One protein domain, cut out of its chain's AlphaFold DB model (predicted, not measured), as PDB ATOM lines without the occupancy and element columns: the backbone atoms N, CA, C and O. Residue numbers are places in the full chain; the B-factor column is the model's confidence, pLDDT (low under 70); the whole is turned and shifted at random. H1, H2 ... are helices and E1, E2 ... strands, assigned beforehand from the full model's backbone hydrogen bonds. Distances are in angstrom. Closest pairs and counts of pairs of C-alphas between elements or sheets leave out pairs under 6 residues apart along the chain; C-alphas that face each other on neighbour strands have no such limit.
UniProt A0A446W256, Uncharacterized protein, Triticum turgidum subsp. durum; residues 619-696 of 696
ATOM      1  N   VAL A 619      15.838 -16.808  59.188       53.38
ATOM      2  CA  VAL A 619      16.304 -17.479  57.957       53.38
ATOM      3  C   VAL A 619      17.288 -18.640  58.208       53.38
ATOM      4  O   VAL A 619      17.358 -19.614  57.451       53.38
ATOM      5  N   SER A 620      18.029 -18.561  59.313       52.12
ATOM      6  CA  SER A 620      19.084 -19.489  59.724       52.12
ATOM      7  C   SER A 620      18.594 -20.886  60.131       52.12
ATOM      8  O   SER A 620      19.373 -21.831  60.050       52.12
ATOM      9  N   SER A 621      17.338 -21.043  60.572       56.38
ATOM     10  CA  SER A 621      16.828 -22.311  61.133       56.38
ATOM     11  C   SER A 621      16.076 -23.198  60.140       56.38
ATOM     12  O   SER A 621      15.656 -24.295  60.508       56.38
ATOM     13  N   HIS A 622      15.896 -22.758  58.891       64.94
ATOM     14  CA  HIS A 622      15.228 -23.581  57.888       64.94
ATOM     15  C   HIS A 622      16.091 -24.795  57.494       64.94
ATOM     16  O   HIS A 622      17.288 -24.633  57.246       64.94
ATOM     17  N   PRO A 623      15.522 -26.011  57.423       70.50
ATOM     18  CA  PRO A 623      16.224 -27.175  56.896       70.50
ATOM     19  C   PRO A 623      16.570 -26.987  55.415       70.50
ATOM     20  O   PRO A 623      15.847 -26.308  54.676       70.50
ATOM     21  N   ASP A 624      17.656 -27.615  54.968       77.62
ATOM     22  CA  ASP A 624      17.962 -27.699  53.541       77.62
ATOM     23  C   ASP A 624      16.907 -28.545  52.821       77.62
ATOM     24  O   ASP A 624      16.228 -29.374  53.425       77.62
ATOM     25  N   CYS A 625      16.787 -28.373  51.503       80.62
ATOM     26  CA  CYS A 625      15.774 -29.059  50.693       80.62
ATOM     27  C   CYS A 625      15.720 -30.582  50.905       80.62
ATOM     28  O   CYS A 625      14.640 -31.162  50.819       80.62
ATOM     29  N   ASN A 626      16.871 -31.197  51.203       78.44
ATOM     30  CA  ASN A 626      17.023 -32.631  51.452       78.44
ATOM     31  C   ASN A 626      17.402 -32.959  52.912       78.44
ATOM     32  O   ASN A 626      17.617 -34.126  53.224       78.44
ATOM     33  N   GLY A 627      17.573 -31.957  53.782       60.38
ATOM     34  CA  GLY A 627      18.275 -32.108  55.059       60.38
ATOM     35  C   GLY A 627      17.410 -31.784  56.271       60.38
ATOM     36  O   GLY A 627      17.109 -30.622  56.511       60.38
ATOM     37  N   GLY A 628      17.078 -32.800  57.068       57.91
ATOM     38  CA  GLY A 628      16.474 -32.676  58.398       57.91
ATOM     39  C   GLY A 628      16.085 -34.049  58.957       57.91
ATOM     40  O   GLY A 628      15.803 -34.958  58.186       57.91
ATOM     41  N   ASP A 629      16.040 -34.202  60.282       53.69
ATOM     42  CA  ASP A 629      15.673 -35.450  60.993       53.69
ATOM     43  C   ASP A 629      14.149 -35.749  60.940       53.69
ATOM     44  O   ASP A 629      13.562 -36.347  61.839       53.69
ATOM     45  N   TYR A 630      13.467 -35.250  59.901       55.47
ATOM     46  CA  TYR A 630      12.010 -35.240  59.759       55.47
ATOM     47  C   TYR A 630      11.528 -36.302  58.764       55.47
ATOM     48  O   TYR A 630      12.160 -36.551  57.742       55.47
ATOM     49  N   GLN A 631      10.344 -36.872  59.021       57.25
ATOM     50  CA  GLN A 631       9.721 -37.902  58.176       57.25
ATOM     51  C   GLN A 631       9.348 -37.436  56.751       57.25
ATOM     52  O   GLN A 631       9.090 -38.284  55.900       57.25
ATOM     53  N   VAL A 632       9.307 -36.122  56.472       65.81
ATOM     54  CA  VAL A 632       8.988 -35.554  55.145       65.81
ATOM     55  C   VAL A 632       9.879 -34.340  54.868       65.81
ATOM     56  O   VAL A 632       9.854 -33.370  55.630       65.81
ATOM     57  N   THR A 633      10.640 -34.359  53.769       78.88
ATOM     58  CA  THR A 633      11.560 -33.262  53.420       78.88
ATOM     59  C   THR A 633      10.816 -32.053  52.827       78.88
ATOM     60  O   THR A 633       9.746 -32.232  52.235       78.88
ATOM     61  N   PRO A 634      11.352 -30.816  52.925       79.31
ATOM     62  CA  PRO A 634      10.769 -29.645  52.267       79.31
ATOM     63  C   PRO A 634      10.507 -29.875  50.779       79.31
ATOM     64  O   PRO A 634       9.437 -29.527  50.287       79.31
ATOM     65  N   ARG A 635      11.440 -30.543  50.085       82.94
ATOM     66  CA  ARG A 635      11.316 -30.925  48.675       82.94
ATOM     67  C   ARG A 635      10.034 -31.709  48.388       82.94
ATOM     68  O   ARG A 635       9.314 -31.338  47.465       82.94
ATOM     69  N   ASP A 636       9.746 -32.750  49.167       79.50
ATOM     70  CA  ASP A 636       8.581 -33.626  48.949       79.50
ATOM     71  C   ASP A 636       7.250 -32.884  49.178       79.50
ATOM     72  O   ASP A 636       6.203 -33.198  48.591       79.50
ATOM     73  N   GLN A 637       7.284 -31.848  50.018       80.44
ATOM     74  CA  GLN A 637       6.114 -31.033  50.328       80.44
ATOM     75  C   GLN A 637       5.762 -30.069  49.192       80.44
ATOM     76  O   GLN A 637       4.577 -29.941  48.876       80.44
ATOM     77  N   ILE A 638       6.755 -29.458  48.539       86.06
ATOM     78  CA  ILE A 638       6.531 -28.363  47.578       86.06
ATOM     79  C   ILE A 638       6.734 -28.758  46.106       86.06
ATOM     80  O   ILE A 638       5.963 -28.323  45.252       86.06
ATOM     81  N   CYS A 639       7.732 -29.586  45.784       89.88
ATOM     82  CA  CYS A 639       8.091 -29.905  44.403       89.88
ATOM     83  C   CYS A 639       7.431 -31.227  44.001       89.88
ATOM     84  O   CYS A 639       7.886 -32.304  44.383       89.88
ATOM     85  N   LYS A 640       6.332 -31.154  43.245       87.81
ATOM     86  CA  LYS A 640       5.512 -32.331  42.902       87.81
ATOM     87  C   LYS A 640       5.967 -33.050  41.634       87.81
ATOM     88  O   LYS A 640       5.645 -34.222  41.442       87.81
ATOM     89  N   SER A 641       6.713 -32.374  40.765       89.19
ATOM     90  CA  SER A 641       7.235 -32.975  39.539       89.19
ATOM     91  C   SER A 641       8.510 -33.788  39.796       89.19
ATOM     92  O   SER A 641       9.419 -33.325  40.484       89.19
ATOM     93  N   LYS A 642       8.635 -34.977  39.188       85.38
ATOM     94  CA  LYS A 642       9.825 -35.845  39.339       85.38
ATOM     95  C   LYS A 642      11.111 -35.191  38.818       85.38
ATOM     96  O   LYS A 642      12.163 -35.352  39.428       85.38
ATOM     97  N   HIS A 643      11.016 -34.428  37.729       88.94
ATOM     98  CA  HIS A 643      12.147 -33.751  37.078       88.94
ATOM     99  C   HIS A 643      12.303 -32.301  37.546       88.94
ATOM    100  O   HIS A 643      12.613 -31.414  36.754       88.94
ATOM    101  N   SER A 644      12.036 -32.057  38.829       90.00
ATOM    102  CA  SER A 644      12.221 -30.750  39.454       90.00
ATOM    103  C   SER A 644      13.264 -30.797  40.560       90.00
ATOM    104  O   SER A 644      13.464 -31.835  41.194       90.00
ATOM    105  N   GLN A 645      13.891 -29.663  40.839       89.94
ATOM    106  CA  GLN A 645      14.834 -29.427  41.922       89.94
ATOM    107  C   GLN A 645      14.267 -28.398  42.902       89.94
ATOM    108  O   GLN A 645      13.637 -27.426  42.495       89.94
ATOM    109  N   CYS A 646      14.490 -28.633  44.195       89.69
ATOM    110  CA  CYS A 646      14.165 -27.676  45.250       89.69
ATOM    111  C   CYS A 646      15.377 -26.778  45.482       89.69
ATOM    112  O   CYS A 646      16.503 -27.272  45.577       89.69
ATOM    113  N   LYS A 647      15.135 -25.478  45.633       88.50
ATOM    114  CA  LYS A 647      16.138 -24.489  46.009       88.50
ATOM    115  C   LYS A 647      15.676 -23.745  47.256       88.50
ATOM    116  O   LYS A 647      14.585 -23.176  47.287       88.50
ATOM    117  N   ARG A 648      16.528 -23.745  48.281       85.06
ATOM    118  CA  ARG A 648      16.335 -22.948  49.494       85.06
ATOM    119  C   ARG A 648      16.617 -21.481  49.168       85.06
ATOM    120  O   ARG A 648      17.687 -21.157  48.653       85.06
ATOM    121  N   GLY A 649      15.625 -20.641  49.420       76.69
ATOM    122  CA  GLY A 649      15.713 -19.193  49.337       76.69
ATOM    123  C   GLY A 649      16.057 -18.571  50.685       76.69
ATOM    124  O   GLY A 649      16.402 -19.267  51.644       76.69
ATOM    125  N   ASN A 650      15.954 -17.247  50.756       72.44
ATOM    126  CA  ASN A 650      16.251 -16.516  51.987       72.44
ATOM    127  C   ASN A 650      15.087 -16.545  52.981       72.44
ATOM    128  O   ASN A 650      15.300 -16.306  54.157       72.44
ATOM    129  N   ARG A 651      13.856 -16.827  52.557       73.88
ATOM    130  CA  ARG A 651      12.682 -16.855  53.446       73.88
ATOM    131  C   ARG A 651      11.863 -18.134  53.298       73.88
ATOM    132  O   ARG A 651      11.159 -18.518  54.221       73.88
ATOM    133  N   GLY A 652      11.969 -18.806  52.159       81.56
ATOM    134  CA  GLY A 652      11.249 -20.033  51.867       81.56
ATOM    135  C   GLY A 652      11.967 -20.891  50.842       81.56
ATOM    136  O   GLY A 652      13.195 -20.967  50.792       81.56
ATOM    137  N   TYR A 653      11.177 -21.568  50.020       86.62
ATOM    138  CA  TYR A 653      11.678 -22.532  49.054       86.62
ATOM    139  C   TYR A 653      11.079 -22.290  47.671       86.62
ATOM    140  O   TYR A 653       9.933 -21.864  47.523       86.62
ATOM    141  N   THR A 654      11.851 -22.600  46.640       91.00
ATOM    142  CA  THR A 654      11.420 -22.551  45.239       91.00
ATOM    143  C   THR A 654      11.659 -23.901  44.579       91.00
ATOM    144  O   THR A 654      12.507 -24.680  45.017       91.00
ATOM    145  N   CYS A 655      10.893 -24.194  43.533       91.94
ATOM    146  CA  CYS A 655      11.075 -25.364  42.694       91.94
ATOM    147  C   CYS A 655      11.366 -24.914  41.272       91.94
ATOM    148  O   CYS A 655      10.713 -24.007  40.760       91.94
ATOM    149  N   GLN A 656      12.304 -25.589  40.623       91.62
ATOM    150  CA  GLN A 656      12.653 -25.367  39.221       91.62
ATOM    151  C   GLN A 656      12.688 -26.709  38.498       91.62
ATOM    152  O   GLN A 656      12.977 -27.727  39.120       91.62
ATOM    153  N   CYS A 657      12.367 -26.741  37.207       91.25
ATOM    154  CA  CYS A 657      12.585 -27.943  36.405       91.25
ATOM    155  C   CYS A 657      14.084 -28.130  36.124       91.25
ATOM    156  O   CYS A 657      14.848 -27.166  36.133       91.25
ATOM    157  N   ASN A 658      14.516 -29.375  35.923       88.25
ATOM    158  CA  ASN A 658      15.919 -29.696  35.664       88.25
ATOM    159  C   ASN A 658      16.286 -29.349  34.212       88.25
ATOM    160  O   ASN A 658      16.167 -30.190  33.316       88.25
ATOM    161  N   GLU A 659      16.747 -28.121  33.992       78.81
ATOM    162  CA  GLU A 659      17.053 -27.600  32.653       78.81
ATOM    163  C   GLU A 659      18.210 -28.324  31.961       78.81
ATOM    164  O   GLU A 659      18.156 -28.548  30.755       78.81
ATOM    165  N   ASP A 660      19.211 -28.792  32.717       77.44
ATOM    166  CA  ASP A 660      20.319 -29.598  32.176       77.44
ATOM    167  C   ASP A 660      19.805 -30.855  31.444       77.44
ATOM    168  O   ASP A 660      20.404 -31.340  30.478       77.44
ATOM    169  N   GLY A 661      18.652 -31.369  31.886       70.12
ATOM    170  CA  GLY A 661      17.956 -32.499  31.280       70.12
ATOM    171  C   GLY A 661      16.996 -32.136  30.143       70.12
ATOM    172  O   GLY A 661      16.402 -33.052  29.588       70.12
ATOM    173  N   GLY A 662      16.830 -30.855  29.794       80.31
ATOM    174  CA  GLY A 662      15.870 -30.382  28.785       80.31
ATOM    175  C   GLY A 662      14.418 -30.287  29.268       80.31
ATOM    176  O   GLY A 662      13.506 -30.281  28.442       80.31
ATOM    177  N   TYR A 663      14.188 -30.251  30.587       85.19
ATOM    178  CA  TYR A 663      12.842 -30.205  31.158       85.19
ATOM    179  C   TYR A 663      12.390 -28.774  31.460       85.19
ATOM    180  O   TYR A 663      13.021 -28.085  32.262       85.19
ATOM    181  N   HIS A 664      11.227 -28.386  30.936       86.50
ATOM    182  CA  HIS A 664      10.583 -27.089  31.166       86.50
ATOM    183  C   HIS A 664       9.121 -27.267  31.615       86.50
ATOM    184  O   HIS A 664       8.536 -28.343  31.482       86.50
ATOM    185  N   GLY A 665       8.520 -26.231  32.208       88.69
ATOM    186  CA  GLY A 665       7.116 -26.244  32.643       88.69
ATOM    187  C   GLY A 665       6.915 -25.886  34.116       88.69
ATOM    188  O   GLY A 665       7.606 -25.021  34.655       88.69
ATOM    189  N   ASN A 666       5.935 -26.523  34.766       90.81
ATOM    190  CA  ASN A 666       5.520 -26.201  36.131       90.81
ATOM    191  C   ASN A 666       5.975 -27.267  37.152       90.81
ATOM    192  O   ASN A 666       5.351 -28.324  37.261       90.81
ATOM    193  N   PRO A 667       7.014 -27.005  37.962       91.69
ATOM    194  CA  PRO A 667       7.552 -27.993  38.898       91.69
ATOM    195  C   PRO A 667       6.659 -28.264  40.124       91.69
ATOM    196  O   PRO A 667       6.864 -29.262  40.823       91.69
ATOM    197  N   TYR A 668       5.656 -27.418  40.377       89.94
ATOM    198  CA  TYR A 668       4.727 -27.535  41.508       89.94
ATOM    199  C   TYR A 668       3.551 -28.477  41.225       89.94
ATOM    200  O   TYR A 668       2.786 -28.797  42.133       89.94
ATOM    201  N   LEU A 669       3.416 -28.950  39.983       88.81
ATOM    202  CA  LEU A 669       2.390 -29.898  39.560       88.81
ATOM    203  C   LEU A 669       2.984 -31.292  39.344       88.81
ATOM    204  O   LEU A 669       4.133 -31.446  38.918       88.81
ATOM    205  N   VAL A 670       2.189 -32.330  39.607       85.38
ATOM    206  CA  VAL A 670       2.574 -33.714  39.304       85.38
ATOM    207  C   VAL A 670       2.761 -33.848  37.790       85.38
ATOM    208  O   VAL A 670       1.843 -33.578  37.024       85.38
ATOM    209  N   GLY A 671       3.965 -34.228  37.354       84.88
ATOM    210  CA  GLY A 671       4.306 -34.337  35.928       84.88
ATOM    211  C   GLY A 671       4.397 -33.000  35.179       84.88
ATOM    212  O   GLY A 671       4.394 -32.995  33.951       84.88
ATOM    213  N   GLY A 672       4.467 -31.865  35.883       86.12
ATOM    214  CA  GLY A 672       4.449 -30.553  35.236       86.12
ATOM    215  C   GLY A 672       5.771 -30.118  34.587       86.12
ATOM    216  O   GLY A 672       5.743 -29.197  33.777       86.12
ATOM    217  N   CYS A 673       6.898 -30.783  34.877       89.88
ATOM    218  CA  CYS A 673       8.144 -30.606  34.114       89.88
ATOM    219  C   CYS A 673       8.181 -31.608  32.957       89.88
ATOM    220  O   CYS A 673       8.248 -32.814  33.201       89.88
ATOM    221  N   LYS A 674       8.151 -31.107  31.723       86.94
ATOM    222  CA  LYS A 674       8.085 -31.878  30.476       86.94
ATOM    223  C   LYS A 674       9.369 -31.696  29.669       86.94
ATOM    224  O   LYS A 674       9.962 -30.627  29.708       86.94
ATOM    225  N   ASP A 675       9.786 -32.739  28.961       82.50
ATOM    226  CA  ASP A 675      10.974 -32.727  28.100       82.50
ATOM    227  C   ASP A 675      10.648 -32.071  26.747       82.50
ATOM    228  O   ASP A 675       9.873 -32.622  25.962       82.50
ATOM    229  N   GLU A 676      11.230 -30.904  26.461       65.31
ATOM    230  CA  GLU A 676      11.017 -30.196  25.187       65.31
ATOM    231  C   GLU A 676      11.752 -30.853  24.004       65.31
ATOM    232  O   GLU A 676      11.327 -30.712  22.852       65.31
ATOM    233  N   ARG A 677      12.803 -31.656  24.242       62.84
ATOM    234  CA  ARG A 677      13.488 -32.389  23.155       62.84
ATOM    235  C   ARG A 677      12.577 -33.451  22.540       62.84
ATOM    236  O   ARG A 677      12.701 -33.757  21.353       62.84
ATOM    237  N   ALA A 678      11.629 -33.974  23.317       54.19
ATOM    238  CA  ALA A 678      10.614 -34.902  22.833       54.19
ATOM    239  C   ALA A 678       9.580 -34.235  21.898       54.19
ATOM    240  O   ALA A 678       9.023 -34.916  21.034       54.19
ATOM    241  N   GLU A 679       9.339 -32.923  22.023       50.81
ATOM    242  CA  GLU A 679       8.460 -32.171  21.113       50.81
ATOM    243  C   GLU A 679       9.183 -31.726  19.836       50.81
ATOM    244  O   GLU A 679       8.606 -31.835  18.755       50.81
ATOM    245  N   TYR A 680      10.458 -31.331  19.908       48.66
ATOM    246  CA  TYR A 680      11.228 -30.939  18.716       48.66
ATOM    247  C   TYR A 680      11.471 -32.122  17.758       48.66
ATOM    248  O   TYR A 680      11.354 -31.965  16.546       48.66
ATOM    249  N   LEU A 681      11.684 -33.338  18.283       48.78
ATOM    250  CA  LEU A 681      11.755 -34.564  17.469       48.78
ATOM    251  C   LEU A 681      10.413 -34.919  16.798       48.78
ATOM    252  O   LEU A 681      10.399 -35.512  15.718       48.78
ATOM    253  N   LYS A 682       9.275 -34.539  17.400       48.03
ATOM    254  CA  LYS A 682       7.951 -34.656  16.763       48.03
ATOM    255  C   LYS A 682       7.710 -33.545  15.733       48.03
ATOM    256  O   LYS A 682       7.142 -33.820  14.679       48.03
ATOM    257  N   GLY A 683       8.174 -32.325  16.006       43.88
ATOM    258  CA  GLY A 683       8.042 -31.153  15.138       43.88
ATOM    259  C   GLY A 683       8.925 -31.190  13.886       43.88
ATOM    260  O   GLY A 683       8.447 -30.845  12.807       43.88
ATOM    261  N   GLU A 684      10.168 -31.677  13.966       40.62
ATOM    262  CA  GLU A 684      11.022 -31.890  12.781       40.62
ATOM    263  C   GLU A 684      10.443 -32.961  11.846       40.62
ATOM    264  O   GLU A 684      10.487 -32.806  10.623       40.62
ATOM    265  N   HIS A 685       9.795 -33.990  12.400       42.16
ATOM    266  CA  HIS A 685       9.039 -34.959  11.608       42.16
ATOM    267  C   HIS A 685       7.841 -34.329  10.872       42.16
ATOM    268  O   HIS A 685       7.475 -34.801   9.795       42.16
ATOM    269  N   GLN A 686       7.260 -33.251  11.409       43.47
ATOM    270  CA  GLN A 686       6.102 -32.560  10.835       43.47
ATOM    271  C   GLN A 686       6.498 -31.430   9.857       43.47
ATOM    272  O   GLN A 686       5.811 -31.209   8.856       43.47
ATOM    273  N   MET A 687       7.640 -30.760  10.072       35.50
ATOM    274  CA  MET A 687       8.182 -29.745   9.152       35.50
ATOM    275  C   MET A 687       8.860 -30.338   7.906       35.50
ATOM    276  O   MET A 687       8.696 -29.797   6.810       35.50
ATOM    277  N   LEU A 688       9.532 -31.494   8.010       38.97
ATOM    278  CA  LEU A 688      10.033 -32.205   6.820       38.97
ATOM    279  C   LEU A 688       8.892 -32.699   5.910       38.97
ATOM    280  O   LEU A 688       9.077 -32.804   4.699       38.97
ATOM    281  N   GLN A 689       7.694 -32.941   6.456       45.06
ATOM    282  CA  GLN A 689       6.510 -33.287   5.658       45.06
ATOM    283  C   GLN A 689       5.870 -32.079   4.953       45.06
ATOM    284  O   GLN A 689       5.294 -32.240   3.877       45.06
ATOM    285  N   THR A 690       5.997 -30.868   5.505       40.22
ATOM    286  CA  THR A 690       5.413 -29.652   4.909       40.22
ATOM    287  C   THR A 690       6.311 -28.987   3.860       40.22
ATOM    288  O   THR A 690       5.801 -28.371   2.928       40.22
ATOM    289  N   GLN A 691       7.638 -29.171   3.907       38.00
ATOM    290  CA  GLN A 691       8.517 -28.700   2.822       38.00
ATOM    291  C   GLN A 691       8.416 -29.528   1.529       38.00
ATOM    292  O   GLN A 691       8.649 -28.984   0.451       38.00
ATOM    293  N   PHE A 692       7.994 -30.795   1.587       40.00
ATOM    294  CA  PHE A 692       7.720 -31.580   0.373       40.00
ATOM    295  C   PHE A 692       6.351 -31.291  -0.266       40.00
ATOM    296  O   PHE A 692       6.101 -31.757  -1.373       40.00
ATOM    297  N   SER A 693       5.480 -30.504   0.376       45.19
ATOM    298  CA  SER A 693       4.157 -30.149  -0.167       45.19
ATOM    299  C   SER A 693       4.121 -28.821  -0.940       45.19
ATOM    300  O   SER A 693       3.090 -28.505  -1.513       45.19
ATOM    301  N   TYR A 694       5.224 -28.059  -1.006       41.66
ATOM    302  CA  TYR A 694       5.333 -26.830  -1.824       41.66
ATOM    303  C   TYR A 694       6.141 -26.996  -3.124       41.66
ATOM    304  O   TYR A 694       6.328 -26.038  -3.874       41.66
ATOM    305  N   LEU A 695       6.572 -28.219  -3.434       43.06
ATOM    306  CA  LEU A 695       6.925 -28.643  -4.790       43.06
ATOM    307  C   LEU A 695       5.876 -29.647  -5.291       43.06
ATOM    308  O   LEU A 695       6.225 -30.735  -5.735       43.06
ATOM    309  N   HIS A 696       4.593 -29.284  -5.180       35.91
ATOM    310  CA  HIS A 696       3.596 -29.538  -6.221       35.91
ATOM    311  C   HIS A 696       2.318 -28.726  -6.030       35.91
ATOM    312  O   HIS A 696       1.759 -28.757  -4.915       35.91
TER     313      HIS A 696
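This is residues 619 to 696 of the 696 residues of an uncharacterized protein of Triticum turgidum subsp. durum (UniProt A0A446W256). Two small strand hairpins follow each other along a narrow body, E1 with E2 and then E3 with E4, and the helix H2 runs out from the second one as a long arm, with residues 679 to 696 sticking out free. The short helix H1 is beside the first hairpin, and residues 619 to 633, with no named element, make the opposite end. The printed part has 78 residues, with H1, E1, E2, E3, E4 and H2 in that order; each hairpin is an antiparallel sheet of two strands. The class is mixed, helices and strands, though only 36 residues are in named elements, under half. The whole is extended, with a radius of gyration of the C-alphas of 19.2 A and spans of 69 by 23 by 16 A.

Start at Val 619 and read on past residue 633 to C-alpha 634 at (10.769, -29.645, 52.267), where H1 begins; it covers residues 634 to 638, 6.4 A long. Next find E1, residues 644 to 648, 13.4 A, and E2, residues 653 to 657, 13.8 A. E3 is residues 663 to 665, 7.1 A, and E4 is residues 673 to 675, 7.0 A. From C-alpha 677 at (13.488, -32.389, 23.155), H2 runs 21.3 A to C-alpha 691 at (8.517, -28.700, 2.822).

Begin with the hairpin E1 and E2, antiparallel at 153 degrees, where N 645 and O 656 are 2.7 A apart and N 654 and O 647 are 2.9 A apart, within hydrogen-bond range. Look from there to H1: its closest C-alphas to E1 are those of Arg 635 and Cys 646, 5.5 A apart, and to E2 those of Ile 638 and Cys 655, 7.3 A apart. In the hairpin E3 and E4, antiparallel at 132 degrees, N 674 and O 664 are 2.8 A apart, within hydrogen-bond range. The closest C-alphas of E2 and E3 are those of Cys 657 and His 664, 5.7 A apart. H2 is apart from H1, E1 and E2, and only just apart from E3, the closest C-alphas being 8.3 A apart. In H1 every O i to N i+4 pair is within hydrogen-bond range; in H2, 8 of 11 are.

Measure the length from C-alpha 621 to C-alpha 696, the two farthest apart, at 69.0 A. Without residues 679 to 696 the body spans 40 by 23 by 16 A. The printed part has no cut and ends at His 696, the chain's last residue. No link between named elements is long. The model's confidence is low, with pLDDT under 70, at residues 619 to 622, 627 to 632 and 676 to 696; the mean of the printed part is 70.5, and that of H2 is 45.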